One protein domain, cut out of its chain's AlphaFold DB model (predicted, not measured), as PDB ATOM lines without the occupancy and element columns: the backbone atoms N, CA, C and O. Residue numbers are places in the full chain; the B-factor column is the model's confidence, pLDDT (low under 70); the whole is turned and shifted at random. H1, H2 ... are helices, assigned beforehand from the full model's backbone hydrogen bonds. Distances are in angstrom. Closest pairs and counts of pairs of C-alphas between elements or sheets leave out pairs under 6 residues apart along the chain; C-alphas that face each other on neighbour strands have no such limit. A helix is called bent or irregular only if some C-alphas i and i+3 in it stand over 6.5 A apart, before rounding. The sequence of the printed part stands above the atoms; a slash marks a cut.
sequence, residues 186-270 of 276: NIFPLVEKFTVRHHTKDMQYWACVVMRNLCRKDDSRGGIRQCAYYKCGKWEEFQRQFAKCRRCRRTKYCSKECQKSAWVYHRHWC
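This is residues 186 to 270 of the 276 residues of the protein "MYND-type zinc finger protein samB" of Trichophyton tonsurans (strain CBS 112818) (UniProt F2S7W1). The model has little regular structure: a long looping stretch, residues 214 to 255, makes one end, and H2 with the short H1 beside it makes the other. H3 folds back from the loops, and its last residue, Trp 269, reaches H2. The printed part has 85 residues, 31 of them in three named helices, H1, H2, H3 along the chain, with no named strand, class all helix. It is compact, radius of gyration of the C-alphas 12.7 A, with spans of 39, 26 and 21 A.

H3, residues 256 to 269, and H2, residues 201 to 213, form a helical hairpin, opposite ways at a steep tilt of 38 degrees. They only just touch, with 3 pairs of C-alphas within 8 A; the closest are those of Trp 269 and Cys 208, 5.2 A. H2 touches H1, residues 188 to 191, with residues 207 to 211 alone; the closest C-alphas, of Ala 207 and Val 191, are 5.6 A apart. H1 and H3 are apart. Every O i to N i+4 pair is within hydrogen-bond range in H2, 6 of 10 in H3; H1 is too short for one.

H3 is 18.1 A long, from C-alpha 256 at (26.124, 80.559, 70.608) to C-alpha 269 at (21.823, 83.728, 53.274), and only just irregular: C-alphas 261 and 264 are 6.7 A apart. H2 is 18.0 A long and H1 5.0 A.

The two C-alphas farthest apart, of Thr 200 and Phe 238, are 38.8 A apart. The link from H2 to H3 is long, 42 residues; in it residues 217 to 218 pair antiparallel with 224 to 225, and 243 to 244 with 252 to 253. The printed part has no cut, and no printed residue is under 70 in pLDDT.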
ATOM      1  N   ASN A 186       9.044  69.255  57.719       85.62
ATOM      2  CA  ASN A 186       9.945  70.371  57.952       85.62
ATOM      3  C   ASN A 186      10.793  70.667  56.696       85.62
ATOM      4  O   ASN A 186      11.850  70.071  56.527       85.62
ATOM      5  N   ILE A 187      10.384  71.624  55.851       90.38
ATOM      6  CA  ILE A 187      11.046  71.946  54.564       90.38
ATOM      7  C   ILE A 187      12.479  72.504  54.672       90.38
ATOM      8  O   ILE A 187      13.248  72.477  53.710       90.38
ATOM      9  N   PHE A 188      12.869  73.044  55.826       91.44
ATOM     10  CA  PHE A 188      14.118  73.805  55.969       91.44
ATOM     11  C   PHE A 188      15.408  72.995  55.712       91.44
ATOM     12  O   PHE A 188      16.285  73.543  55.055       91.44
ATOM     13  N   PRO A 189      15.567  71.718  56.128       90.81
ATOM     14  CA  PRO A 189      16.754  70.905  55.831       90.81
ATOM     15  C   PRO A 189      16.939  70.615  54.333       90.81
ATOM     16  O   PRO A 189      18.035  70.240  53.918       90.81
ATOM     17  N   LEU A 190      15.876  70.757  53.532       92.38
ATOM     18  CA  LEU A 190      15.924  70.685  52.073       92.38
ATOM     19  C   LEU A 190      16.323  72.047  51.493       92.38
ATOM     20  O   LEU A 190      17.349  72.154  50.825       92.38
ATOM     21  N   VAL A 191      15.558  73.098  51.810       93.88
ATOM     22  CA  VAL A 191      15.765  74.462  51.285       93.88
ATOM     23  C   VAL A 191      17.133  75.036  51.664       93.88
ATOM     24  O   VAL A 191      17.769  75.714  50.861       93.88
ATOM     25  N   GLU A 192      17.621  74.752  52.870       92.88
ATOM     26  CA  GLU A 192      18.876  75.298  53.383       92.88
ATOM     27  C   GLU A 192      20.094  74.862  52.539       92.88
ATOM     28  O   GLU A 192      21.001  75.671  52.323       92.88
ATOM     29  N   LYS A 193      20.062  73.656  51.946       92.38
ATOM     30  CA  LYS A 193      21.081  73.169  50.991       92.38
ATOM     31  C   LYS A 193      21.179  74.068  49.755       92.38
ATOM     32  O   LYS A 193      22.275  74.440  49.346       92.38
ATOM     33  N   PHE A 194      20.034  74.497  49.222       95.69
ATOM     34  CA  PHE A 194      19.947  75.316  48.011       95.69
ATOM     35  C   PHE A 194      20.448  76.760  48.180       95.69
ATOM     36  O   PHE A 194      20.581  77.487  47.197       95.69
ATOM     37  N   THR A 195      20.785  77.182  49.404       94.69
ATOM     38  CA  THR A 195      21.384  78.504  49.662       94.69
ATOM     39  C   THR A 195      22.867  78.600  49.283       94.69
ATOM     40  O   THR A 195      23.418  79.699  49.272       94.69
ATOM     41  N   VAL A 196      23.532  77.478  48.981       92.94
ATOM     42  CA  VAL A 196      24.971  77.434  48.676       92.94
ATOM     43  C   VAL A 196      25.259  77.896  47.236       92.94
ATOM     44  O   VAL A 196      24.486  77.658  46.310       92.94
ATOM     45  N   ARG A 197      26.421  78.534  47.027       87.56
ATOM     46  CA  ARG A 197      26.810  79.218  45.775       87.56
ATOM     47  C   ARG A 197      26.896  78.361  44.500       87.56
ATOM     48  O   ARG A 197      27.067  78.938  43.431       87.56
ATOM     49  N   HIS A 198      26.793  77.035  44.592       90.06
ATOM     50  CA  HIS A 198      26.907  76.120  43.446       90.06
ATOM     51  C   HIS A 198      25.601  75.953  42.645       90.06
ATOM     52  O   HIS A 198      25.638  75.450  41.527       90.06
ATOM     53  N   HIS A 199      24.451  76.376  43.182       92.75
ATOM     54  CA  HIS A 199      23.164  76.313  42.473       92.75
ATOM     55  C   HIS A 199      22.961  77.504  41.520       92.75
ATOM     56  O   HIS A 199      23.720  78.475  41.550       92.75
ATOM     57  N   THR A 200      21.909  77.486  40.694       96.12
ATOM     58  CA  THR A 200      21.539  78.655  39.872       96.12
ATOM     59  C   THR A 200      21.222  79.872  40.749       96.12
ATOM     60  O   THR A 200      20.798  79.734  41.900       96.12
ATOM     61  N   LYS A 201      21.415  81.086  40.213       94.88
ATOM     62  CA  LYS A 201      21.150  82.336  40.952       94.88
ATOM     63  C   LYS A 201      19.703  82.418  41.444       94.88
ATOM     64  O   LYS A 201      19.479  82.857  42.567       94.88
ATOM     65  N   ASP A 202      18.756  81.942  40.642       96.12
ATOM     66  CA  ASP A 202      17.331  81.961  40.978       96.12
ATOM     67  C   ASP A 202      17.016  80.968  42.103       96.12
ATOM     68  O   ASP A 202      16.331  81.319  43.059       96.12
ATOM     69  N   MET A 203      17.591  79.760  42.061       95.94
ATOM     70  CA  MET A 203      17.450  78.770  43.134       95.94
ATOM     71  C   MET A 203      18.048  79.286  44.455       95.94
ATOM     72  O   MET A 203      17.395  79.219  45.497       95.94
ATOM     73  N   GLN A 204      19.242  79.895  44.408       94.75
ATOM     74  CA  GLN A 204      19.844  80.563  45.570       94.75
ATOM     75  C   GLN A 204      18.967  81.712  46.088       94.75
ATOM     76  O   GLN A 204      18.808  81.863  47.300       94.75
ATOM     77  N   TYR A 205      18.387  82.520  45.191       94.25
ATOM     78  CA  TYR A 205      17.499  83.628  45.544       94.25
ATOM     79  C   TYR A 205      16.245  83.125  46.264       94.25
ATOM     80  O   TYR A 205      15.979  83.570  47.381       94.25
ATOM     81  N   TRP A 206      15.519  82.162  45.688       96.12
ATOM     82  CA  TRP A 206      14.310  81.599  46.293       96.12
ATOM     83  C   TRP A 206      14.605  80.914  47.632       96.12
ATOM     84  O   TRP A 206      13.913  81.181  48.616       96.12
ATOM     85  N   ALA A 207      15.691  80.140  47.732       95.69
ATOM     86  CA  ALA A 207      16.122  79.547  48.997       95.69
ATOM     87  C   ALA A 207      16.461  80.616  50.057       95.69
ATOM     88  O   ALA A 207      16.020  80.527  51.206       95.69
ATOM     89  N   CYS A 208      17.172  81.686  49.679       93.12
ATOM     90  CA  CYS A 208      17.444  82.820  50.567       93.12
ATOM     91  C   CYS A 208      16.168  83.571  50.980       93.12
ATOM     92  O   CYS A 208      16.075  84.027  52.121       93.12
ATOM     93  N   VAL A 209      15.189  83.721  50.082       92.69
ATOM     94  CA  VAL A 209      13.883  84.330  50.377       92.69
ATOM     95  C   VAL A 209      13.137  83.491  51.412       92.69
ATOM     96  O   VAL A 209      12.688  84.055  52.414       92.69
ATOM     97  N   VAL A 210      13.070  82.170  51.243       93.38
ATOM     98  CA  VAL A 210      12.422  81.270  52.207       93.38
ATOM     99  C   VAL A 210      13.110  81.353  53.574       93.38
ATOM    100  O   VAL A 210      12.470  81.742  54.553       93.38
ATOM    101  N   MET A 211      14.428  81.124  53.643       93.19
ATOM    102  CA  MET A 211      15.188  81.110  54.907       93.19
ATOM    103  C   MET A 211      15.169  82.454  55.667       93.19
ATOM    104  O   MET A 211      15.345  82.484  56.886       93.19
ATOM    105  N   ARG A 212      14.941  83.586  54.982       90.06
ATOM    106  CA  ARG A 212      14.844  84.922  55.607       90.06
ATOM    107  C   ARG A 212      13.439  85.319  56.037       90.06
ATOM    108  O   ARG A 212      13.320  86.160  56.939       90.06
ATOM    109  N   ASN A 213      12.401  84.840  55.352       84.31
ATOM    110  CA  ASN A 213      11.021  85.289  55.558       84.31
ATOM    111  C   ASN A 213      10.205  84.299  56.392       84.31
ATOM    112  O   ASN A 213       9.485  84.751  57.281       84.31
ATOM    113  N   LEU A 214      10.407  82.986  56.221       81.00
ATOM    114  CA  LEU A 214       9.817  81.957  57.082       81.00
ATOM    115  C   LEU A 214      10.585  81.880  58.413       81.00
ATOM    116  O   LEU A 214      11.213  80.889  58.782       81.00
ATOM    117  N   CYS A 215      10.526  82.973  59.175       71.38
ATOM    118  CA  CYS A 215      10.758  82.911  60.606       71.38
ATOM    119  C   CYS A 215       9.670  82.032  61.218       71.38
ATOM    120  O   CYS A 215       8.513  82.438  61.233       71.38
ATOM    121  N   ARG A 216      10.056  80.896  61.801       80.69
ATOM    122  CA  ARG A 216       9.177  80.087  62.652       80.69
ATOM    123  C   ARG A 216       8.753  80.934  63.857       80.69
ATOM    124  O   ARG A 216       9.540  81.136  64.784       80.69
ATOM    125  N   LYS A 217       7.568  81.530  63.767       86.00
ATOM    126  CA  LYS A 217       6.950  82.430  64.741       86.00
ATOM    127  C   LYS A 217       5.542  81.897  64.969       86.00
ATOM    128  O   LYS A 217       4.850  81.622  63.997       86.00
ATOM    129  N   ASP A 218       5.172  81.726  66.224       85.44
ATOM    130  CA  ASP A 218       3.862  81.228  66.623       85.44
ATOM    131  C   ASP A 218       3.075  82.393  67.224       85.44
ATOM    132  O   ASP A 218       3.451  82.935  68.267       85.44
ATOM    133  N   ASP A 219       2.037  82.835  66.515       87.81
ATOM    134  CA  ASP A 219       1.319  84.067  66.843       87.81
ATOM    135  C   ASP A 219       0.226  83.856  67.895       87.81
ATOM    136  O   ASP A 219       0.000  84.766  68.695       87.81
ATOM    137  N   SER A 220      -0.370  82.661  67.983       87.31
ATOM    138  CA  SER A 220      -1.321  82.332  69.053       87.31
ATOM    139  C   SER A 220      -0.606  82.134  70.393       87.31
ATOM    140  O   SER A 220      -1.103  82.586  71.425       87.31
ATOM    141  N   ARG A 221       0.627  81.604  70.396       85.94
ATOM    142  CA  ARG A 221       1.513  81.555  71.578       85.94
ATOM    143  C   ARG A 221       2.245  82.881  71.838       85.94
ATOM    144  O   ARG A 221       3.349  82.904  72.379       85.94
ATOM    145  N   GLY A 222       1.637  84.010  71.470       87.06
ATOM    146  CA  GLY A 222       2.121  85.352  71.808       87.06
ATOM    147  C   GLY A 222       3.290  85.858  70.957       87.06
ATOM    148  O   GLY A 222       4.009  86.763  71.380       87.06
ATOM    149  N   GLY A 223       3.507  85.307  69.761       91.06
ATOM    150  CA  GLY A 223       4.535  85.752  68.815       91.06
ATOM    151  C   GLY A 223       5.959  85.277  69.129       91.06
ATOM    152  O   GLY A 223       6.917  85.876  68.619       91.06
ATOM    153  N   ILE A 224       6.094  84.243  69.965       93.75
ATOM    154  CA  ILE A 224       7.357  83.549  70.270       93.75
ATOM    155  C   ILE A 224       7.956  82.899  69.018       93.75
ATOM    156  O   ILE A 224       7.266  82.665  68.025       93.75
ATOM    157  N   ARG A 225       9.262  82.610  69.038       94.44
ATOM    158  CA  ARG A 225       9.993  82.105  67.864       94.44
ATOM    159  C   ARG A 225      10.718  80.797  68.137       94.44
ATOM    160  O   ARG A 225      11.209  80.580  69.237       94.44
ATOM    161  N   GLN A 226      10.845  79.948  67.122       94.62
ATOM    162  CA  GLN A 226      11.711  78.771  67.186       94.62
ATOM    163  C   GLN A 226      13.159  79.147  66.837       94.62
ATOM    164  O   GLN A 226      13.418  80.109  66.106       94.62
ATOM    165  N   CYS A 227      14.120  78.390  67.364       95.25
ATOM    166  CA  CYS A 227      15.540  78.570  67.084       95.25
ATOM    167  C   CYS A 227      15.807  78.334  65.591       95.25
ATOM    168  O   CYS A 227      15.352  77.341  65.027       95.25
ATOM    169  N   ALA A 228      16.570  79.221  64.944       94.44
ATOM    170  CA  ALA A 228      16.824  79.110  63.506       94.44
ATOM    171  C   ALA A 228      17.682  77.890  63.115       94.44
ATOM    172  O   ALA A 228      17.691  77.506  61.950       94.44
ATOM    173  N   TYR A 229      18.382  77.259  64.065       95.25
ATOM    174  CA  TYR A 229      19.023  75.966  63.833       95.25
ATOM    175  C   TYR A 229      17.969  74.854  63.892       95.25
ATOM    176  O   TYR A 229      17.529  74.473  64.979       95.25
ATOM    177  N   TYR A 230      17.557  74.327  62.734       91.69
ATOM    178  CA  TYR A 230      16.389  73.440  62.641       91.69
ATOM    179  C   TYR A 230      16.489  72.172  63.506       91.69
ATOM    180  O   TYR A 230      15.467  71.708  64.001       91.69
ATOM    181  N   LYS A 231      17.701  71.639  63.738       92.38
ATOM    182  CA  LYS A 231      17.925  70.452  64.590       92.38
ATOM    183  C   LYS A 231      17.752  70.723  66.090       92.38
ATOM    184  O   LYS A 231      17.696  69.778  66.863       92.38
ATOM    185  N   CYS A 232      17.705  71.986  66.517       95.00
ATOM    186  CA  CYS A 232      17.521  72.342  67.926       95.00
ATOM    187  C   CYS A 232      16.048  72.306  68.354       95.00
ATOM    188  O   CYS A 232      15.756  71.932  69.485       95.00
ATOM    189  N   GLY A 233      15.126  72.748  67.494       91.38
ATOM    190  CA  GLY A 233      13.683  72.753  67.769       91.38
ATOM    191  C   GLY A 233      13.195  73.634  68.937       91.38
ATOM    192  O   GLY A 233      11.986  73.833  69.058       91.38
ATOM    193  N   LYS A 234      14.073  74.199  69.784       95.06
ATOM    194  CA  LYS A 234      13.652  74.984  70.957       95.06
ATOM    195  C   LYS A 234      12.883  76.247  70.546       95.06
ATOM    196  O   LYS A 234      13.337  77.005  69.689       95.06
ATOM    197  N   TRP A 235      11.757  76.485  71.215       95.25
ATOM    198  CA  TRP A 235      10.966  77.717  71.158       95.25
ATOM    199  C   TRP A 235      11.371  78.712  72.253       95.25
ATOM    200  O   TRP A 235      11.832  78.304  73.319       95.25
ATOM    201  N   GLU A 236      11.202  80.007  71.985       95.62
ATOM    202  CA  GLU A 236      11.259  81.056  73.005       95.62
ATOM    203  C   GLU A 236      10.157  80.823  74.056       95.62
ATOM    204  O   GLU A 236       9.009  80.554  73.708       95.62
ATOM    205  N   GLU A 237      10.494  80.960  75.337       94.56
ATOM    206  CA  GLU A 237       9.525  80.942  76.450       94.56
ATOM    207  C   GLU A 237       8.771  82.279  76.568       94.56
ATOM    208  O   GLU A 237       7.634  82.330  77.028       94.56
ATOM    209  N   PHE A 238       9.405  83.366  76.125       93.06
ATOM    210  CA  PHE A 238       8.855  84.718  76.050       93.06
ATOM    211  C   PHE A 238       9.510  85.480  74.890       93.06
ATOM    212  O   PHE A 238      10.644  85.189  74.502       93.06
ATOM    213  N   GLN A 239       8.812  86.470  74.323       92.75
ATOM    214  CA  GLN A 239       9.308  87.209  73.158       92.75
ATOM    215  C   GLN A 239      10.729  87.756  73.372       92.75
ATOM    216  O   GLN A 239      10.999  88.429  74.367       92.75
ATOM    217  N   ARG A 240      11.591  87.604  72.357       92.44
ATOM    218  CA  ARG A 240      12.957  88.169  72.310       92.44
ATOM    219  C   ARG A 240      13.956  87.505  73.275       92.44
ATOM    220  O   ARG A 240      15.041  88.055  73.453       92.44
ATOM    221  N   GLN A 241      13.637  86.341  73.851       95.38
ATOM    222  CA  GLN A 241      14.581  85.529  74.629       95.38
ATOM    223  C   GLN A 241      15.818  85.121  73.798       95.38
ATOM    224  O   GLN A 241      16.903  84.947  74.353       95.38
ATOM    225  N   PHE A 242      15.689  84.956  72.475       96.88
ATOM    226  CA  PHE A 242      16.783  84.463  71.630       96.88
ATOM    227  C   PHE A 242      17.715  85.561  71.103       96.88
ATOM    228  O   PHE A 242      17.297  86.595  70.571       96.88
ATOM    229  N   ALA A 243      19.019  85.280  71.171       96.81
ATOM    230  CA  ALA A 243      20.071  86.170  70.706       96.81
ATOM    231  C   ALA A 243      20.015  86.352  69.180       96.81
ATOM    232  O   ALA A 243      19.890  85.389  68.420       96.81
ATOM    233  N   LYS A 244      20.138  87.600  68.718       95.00
ATOM    234  CA  LYS A 244      20.190  87.946  67.291       95.00
ATOM    235  C   LYS A 244      21.603  87.726  66.740       95.00
ATOM    236  O   LYS A 244      22.581  88.069  67.398       95.00
ATOM    237  N   CYS A 245      21.721  87.247  65.502       96.12
ATOM    238  CA  CYS A 245      23.005  87.204  64.794       96.12
ATOM    239  C   CYS A 245      23.623  88.616  64.684       96.12
ATOM    240  O   CYS A 245      22.967  89.520  64.165       96.12
ATOM    241  N   ARG A 246      24.887  88.800  65.101       94.12
ATOM    242  CA  ARG A 246      25.577  90.112  65.071       94.12
ATOM    243  C   ARG A 246      25.624  90.750  63.671       94.12
ATOM    244  O   ARG A 246      25.401  91.951  63.577       94.12
ATOM    245  N   ARG A 247      25.846  89.963  62.601       93.62
ATOM    246  CA  ARG A 247      25.898  90.453  61.201       93.62
ATOM    247  C   ARG A 247      24.534  90.918  60.681       93.62
ATOM    248  O   ARG A 247      24.369  92.085  60.351       93.62
ATOM    249  N   CYS A 248      23.550  90.019  60.582       94.44
ATOM    250  CA  CYS A 248      22.278  90.349  59.921       94.44
ATOM    251  C   CYS A 248      21.212  90.947  60.844       94.44
ATOM    252  O   CYS A 248      20.225  91.487  60.352       94.44
ATOM    253  N   ARG A 249      21.333  90.766  62.169       93.19
ATOM    254  CA  ARG A 249      20.334  91.099  63.213       93.19
ATOM    255  C   ARG A 249      18.930  90.479  63.018       93.19
ATOM    256  O   ARG A 249      18.065  90.623  63.884       93.19
ATOM    257  N   ARG A 250      18.713  89.739  61.920       91.44
ATOM    258  CA  ARG A 250      17.433  89.178  61.458       91.44
ATOM    259  C   ARG A 250      17.220  87.720  61.874       91.44
ATOM    260  O   ARG A 250      16.087  87.372  62.205       91.44
ATOM    261  N   THR A 251      18.265  86.897  61.921       93.94
ATOM    262  CA  THR A 251      18.208  85.507  62.421       93.94
ATOM    263  C   THR A 251      18.417  85.459  63.938       93.94
ATOM    264  O   THR A 251      19.151  86.294  64.473       93.94
ATOM    265  N   LYS A 252      17.761  84.517  64.636       95.06
ATOM    266  CA  LYS A 252      17.808  84.373  66.102       95.06
ATOM    267  C   LYS A 252      18.143  82.939  66.523       95.06
ATOM    268  O   LYS A 252      17.683  81.991  65.886       95.06
ATOM    269  N   TYR A 253      18.900  82.798  67.608       96.88
ATOM    270  CA  TYR A 253      19.377  81.521  68.140       96.88
ATOM    271  C   TYR A 253      19.249  81.469  69.665       96.88
ATOM    272  O   TYR A 253      19.484  82.464  70.348       96.88
ATOM    273  N   CYS A 254      18.936  80.293  70.210       97.44
ATOM    274  CA  CYS A 254      18.849  80.085  71.657       97.44
ATOM    275  C   CYS A 254      20.220  79.974  72.354       97.44
ATOM    276  O   CYS A 254      20.286  80.047  73.576       97.44
ATOM    277  N   SER A 255      21.314  79.772  71.607       97.56
ATOM    278  CA  SER A 255      22.682  79.701  72.141       97.56
ATOM    279  C   SER A 255      23.740  80.013  71.072       97.56
ATOM    280  O   SER A 255      23.475  79.897  69.871       97.56
ATOM    281  N   LYS A 256      24.966  80.359  71.506       97.56
ATOM    282  CA  LYS A 256      26.124  80.559  70.608       97.56
ATOM    283  C   LYS A 256      26.474  79.282  69.832       97.56
ATOM    284  O   LYS A 256      26.851  79.371  68.669       97.56
ATOM    285  N   GLU A 257      26.289  78.105  70.431       98.25
ATOM    286  CA  GLU A 257      26.550  76.837  69.741       98.25
ATOM    287  C   GLU A 257      25.510  76.568  68.642       98.25
ATOM    288  O   GLU A 257      25.892  76.230  67.531       98.25
ATOM    289  N   CYS A 258      24.219  76.852  68.866       98.06
ATOM    290  CA  CYS A 258      23.213  76.774  67.795       98.06
ATOM    291  C   CYS A 258      23.492  77.758  66.646       98.06
ATOM    292  O   CYS A 258      23.278  77.413  65.484       98.06
ATOM    293  N   GLN A 259      24.007  78.960  66.941       97.62
ATOM    294  CA  GLN A 259      24.481  79.881  65.902       97.62
ATOM    295  C   GLN A 259      25.654  79.282  65.108       97.62
ATOM    296  O   GLN A 259      25.672  79.391  63.884       97.62
ATOM    297  N   LYS A 260      26.616  78.651  65.792       97.50
ATOM    298  CA  LYS A 260      27.800  78.016  65.193       97.50
ATOM    299  C   LYS A 260      27.428  76.811  64.324       97.50
ATOM    300  O   LYS A 260      27.833  76.773  63.167       97.50
ATOM    301  N   SER A 261      26.593  75.889  64.810       97.00
ATOM    302  CA  SER A 261      26.121  74.737  64.022       97.00
ATOM    303  C   SER A 261      25.330  75.161  62.779       97.00
ATOM    304  O   SER A 261      25.477  74.560  61.720       97.00
ATOM    305  N   ALA A 262      24.526  76.227  62.874       95.81
ATOM    306  CA  ALA A 262      23.804  76.782  61.730       95.81
ATOM    307  C   ALA A 262      24.675  77.639  60.790       95.81
ATOM    308  O   ALA A 262      24.238  77.944  59.679       95.81
ATOM    309  N   TRP A 263      25.885  78.056  61.191       95.69
ATOM    310  CA  TRP A 263      26.705  78.994  60.408       95.69
ATOM    311  C   TRP A 263      27.074  78.452  59.023       95.69
ATOM    312  O   TRP A 263      27.077  79.214  58.055       95.69
ATOM    313  N   VAL A 264      27.276  77.129  58.931       94.12
ATOM    314  CA  VAL A 264      27.588  76.368  57.707       94.12
ATOM    315  C   VAL A 264      26.687  76.762  56.531       94.12
ATOM    316  O   VAL A 264      27.170  76.912  55.406       94.12
ATOM    317  N   TYR A 265      25.401  77.000  56.789       94.19
ATOM    318  CA  TYR A 265      24.471  77.490  55.775       94.19
ATOM    319  C   TYR A 265      24.076  78.949  55.987       94.19
ATOM    320  O   TYR A 265      24.001  79.699  55.011       94.19
ATOM    321  N   HIS A 266      23.905  79.398  57.240       95.38
ATOM    322  CA  HIS A 266      23.480  80.766  57.530       95.38
ATOM    323  C   HIS A 266      24.364  81.812  56.855       95.38
ATOM    324  O   HIS A 266      23.821  82.765  56.310       95.38
ATOM    325  N   ARG A 267      25.689  81.632  56.790       94.88
ATOM    326  CA  ARG A 267      26.606  82.584  56.133       94.88
ATOM    327  C   ARG A 267      26.259  82.919  54.674       94.88
ATOM    328  O   ARG A 267      26.563  84.027  54.245       94.88
ATOM    329  N   HIS A 268      25.627  82.006  53.925       94.19
ATOM    330  CA  HIS A 268      25.282  82.233  52.514       94.19
ATOM    331  C   HIS A 268      24.047  83.128  52.376       94.19
ATOM    332  O   HIS A 268      24.020  84.037  51.549       94.19
ATOM    333  N   TRP A 269      23.054  82.935  53.251       93.44
ATOM    334  CA  TRP A 269      21.823  83.728  53.274       93.44
ATOM    335  C   TRP A 269      21.834  84.885  54.295       93.44
ATOM    336  O   TRP A 269      20.921  85.716  54.291       93.44
ATOM    337  N   CYS A 270      22.877  85.008  55.118       94.56
ATOM    338  CA  CYS A 270      23.144  86.127  56.021       94.56
ATOM    339  C   CYS A 270      23.550  87.366  55.214       94.56
ATOM    340  O   CYS A 270      24.537  87.350  54.481       94.56
TER     341      CYS A 270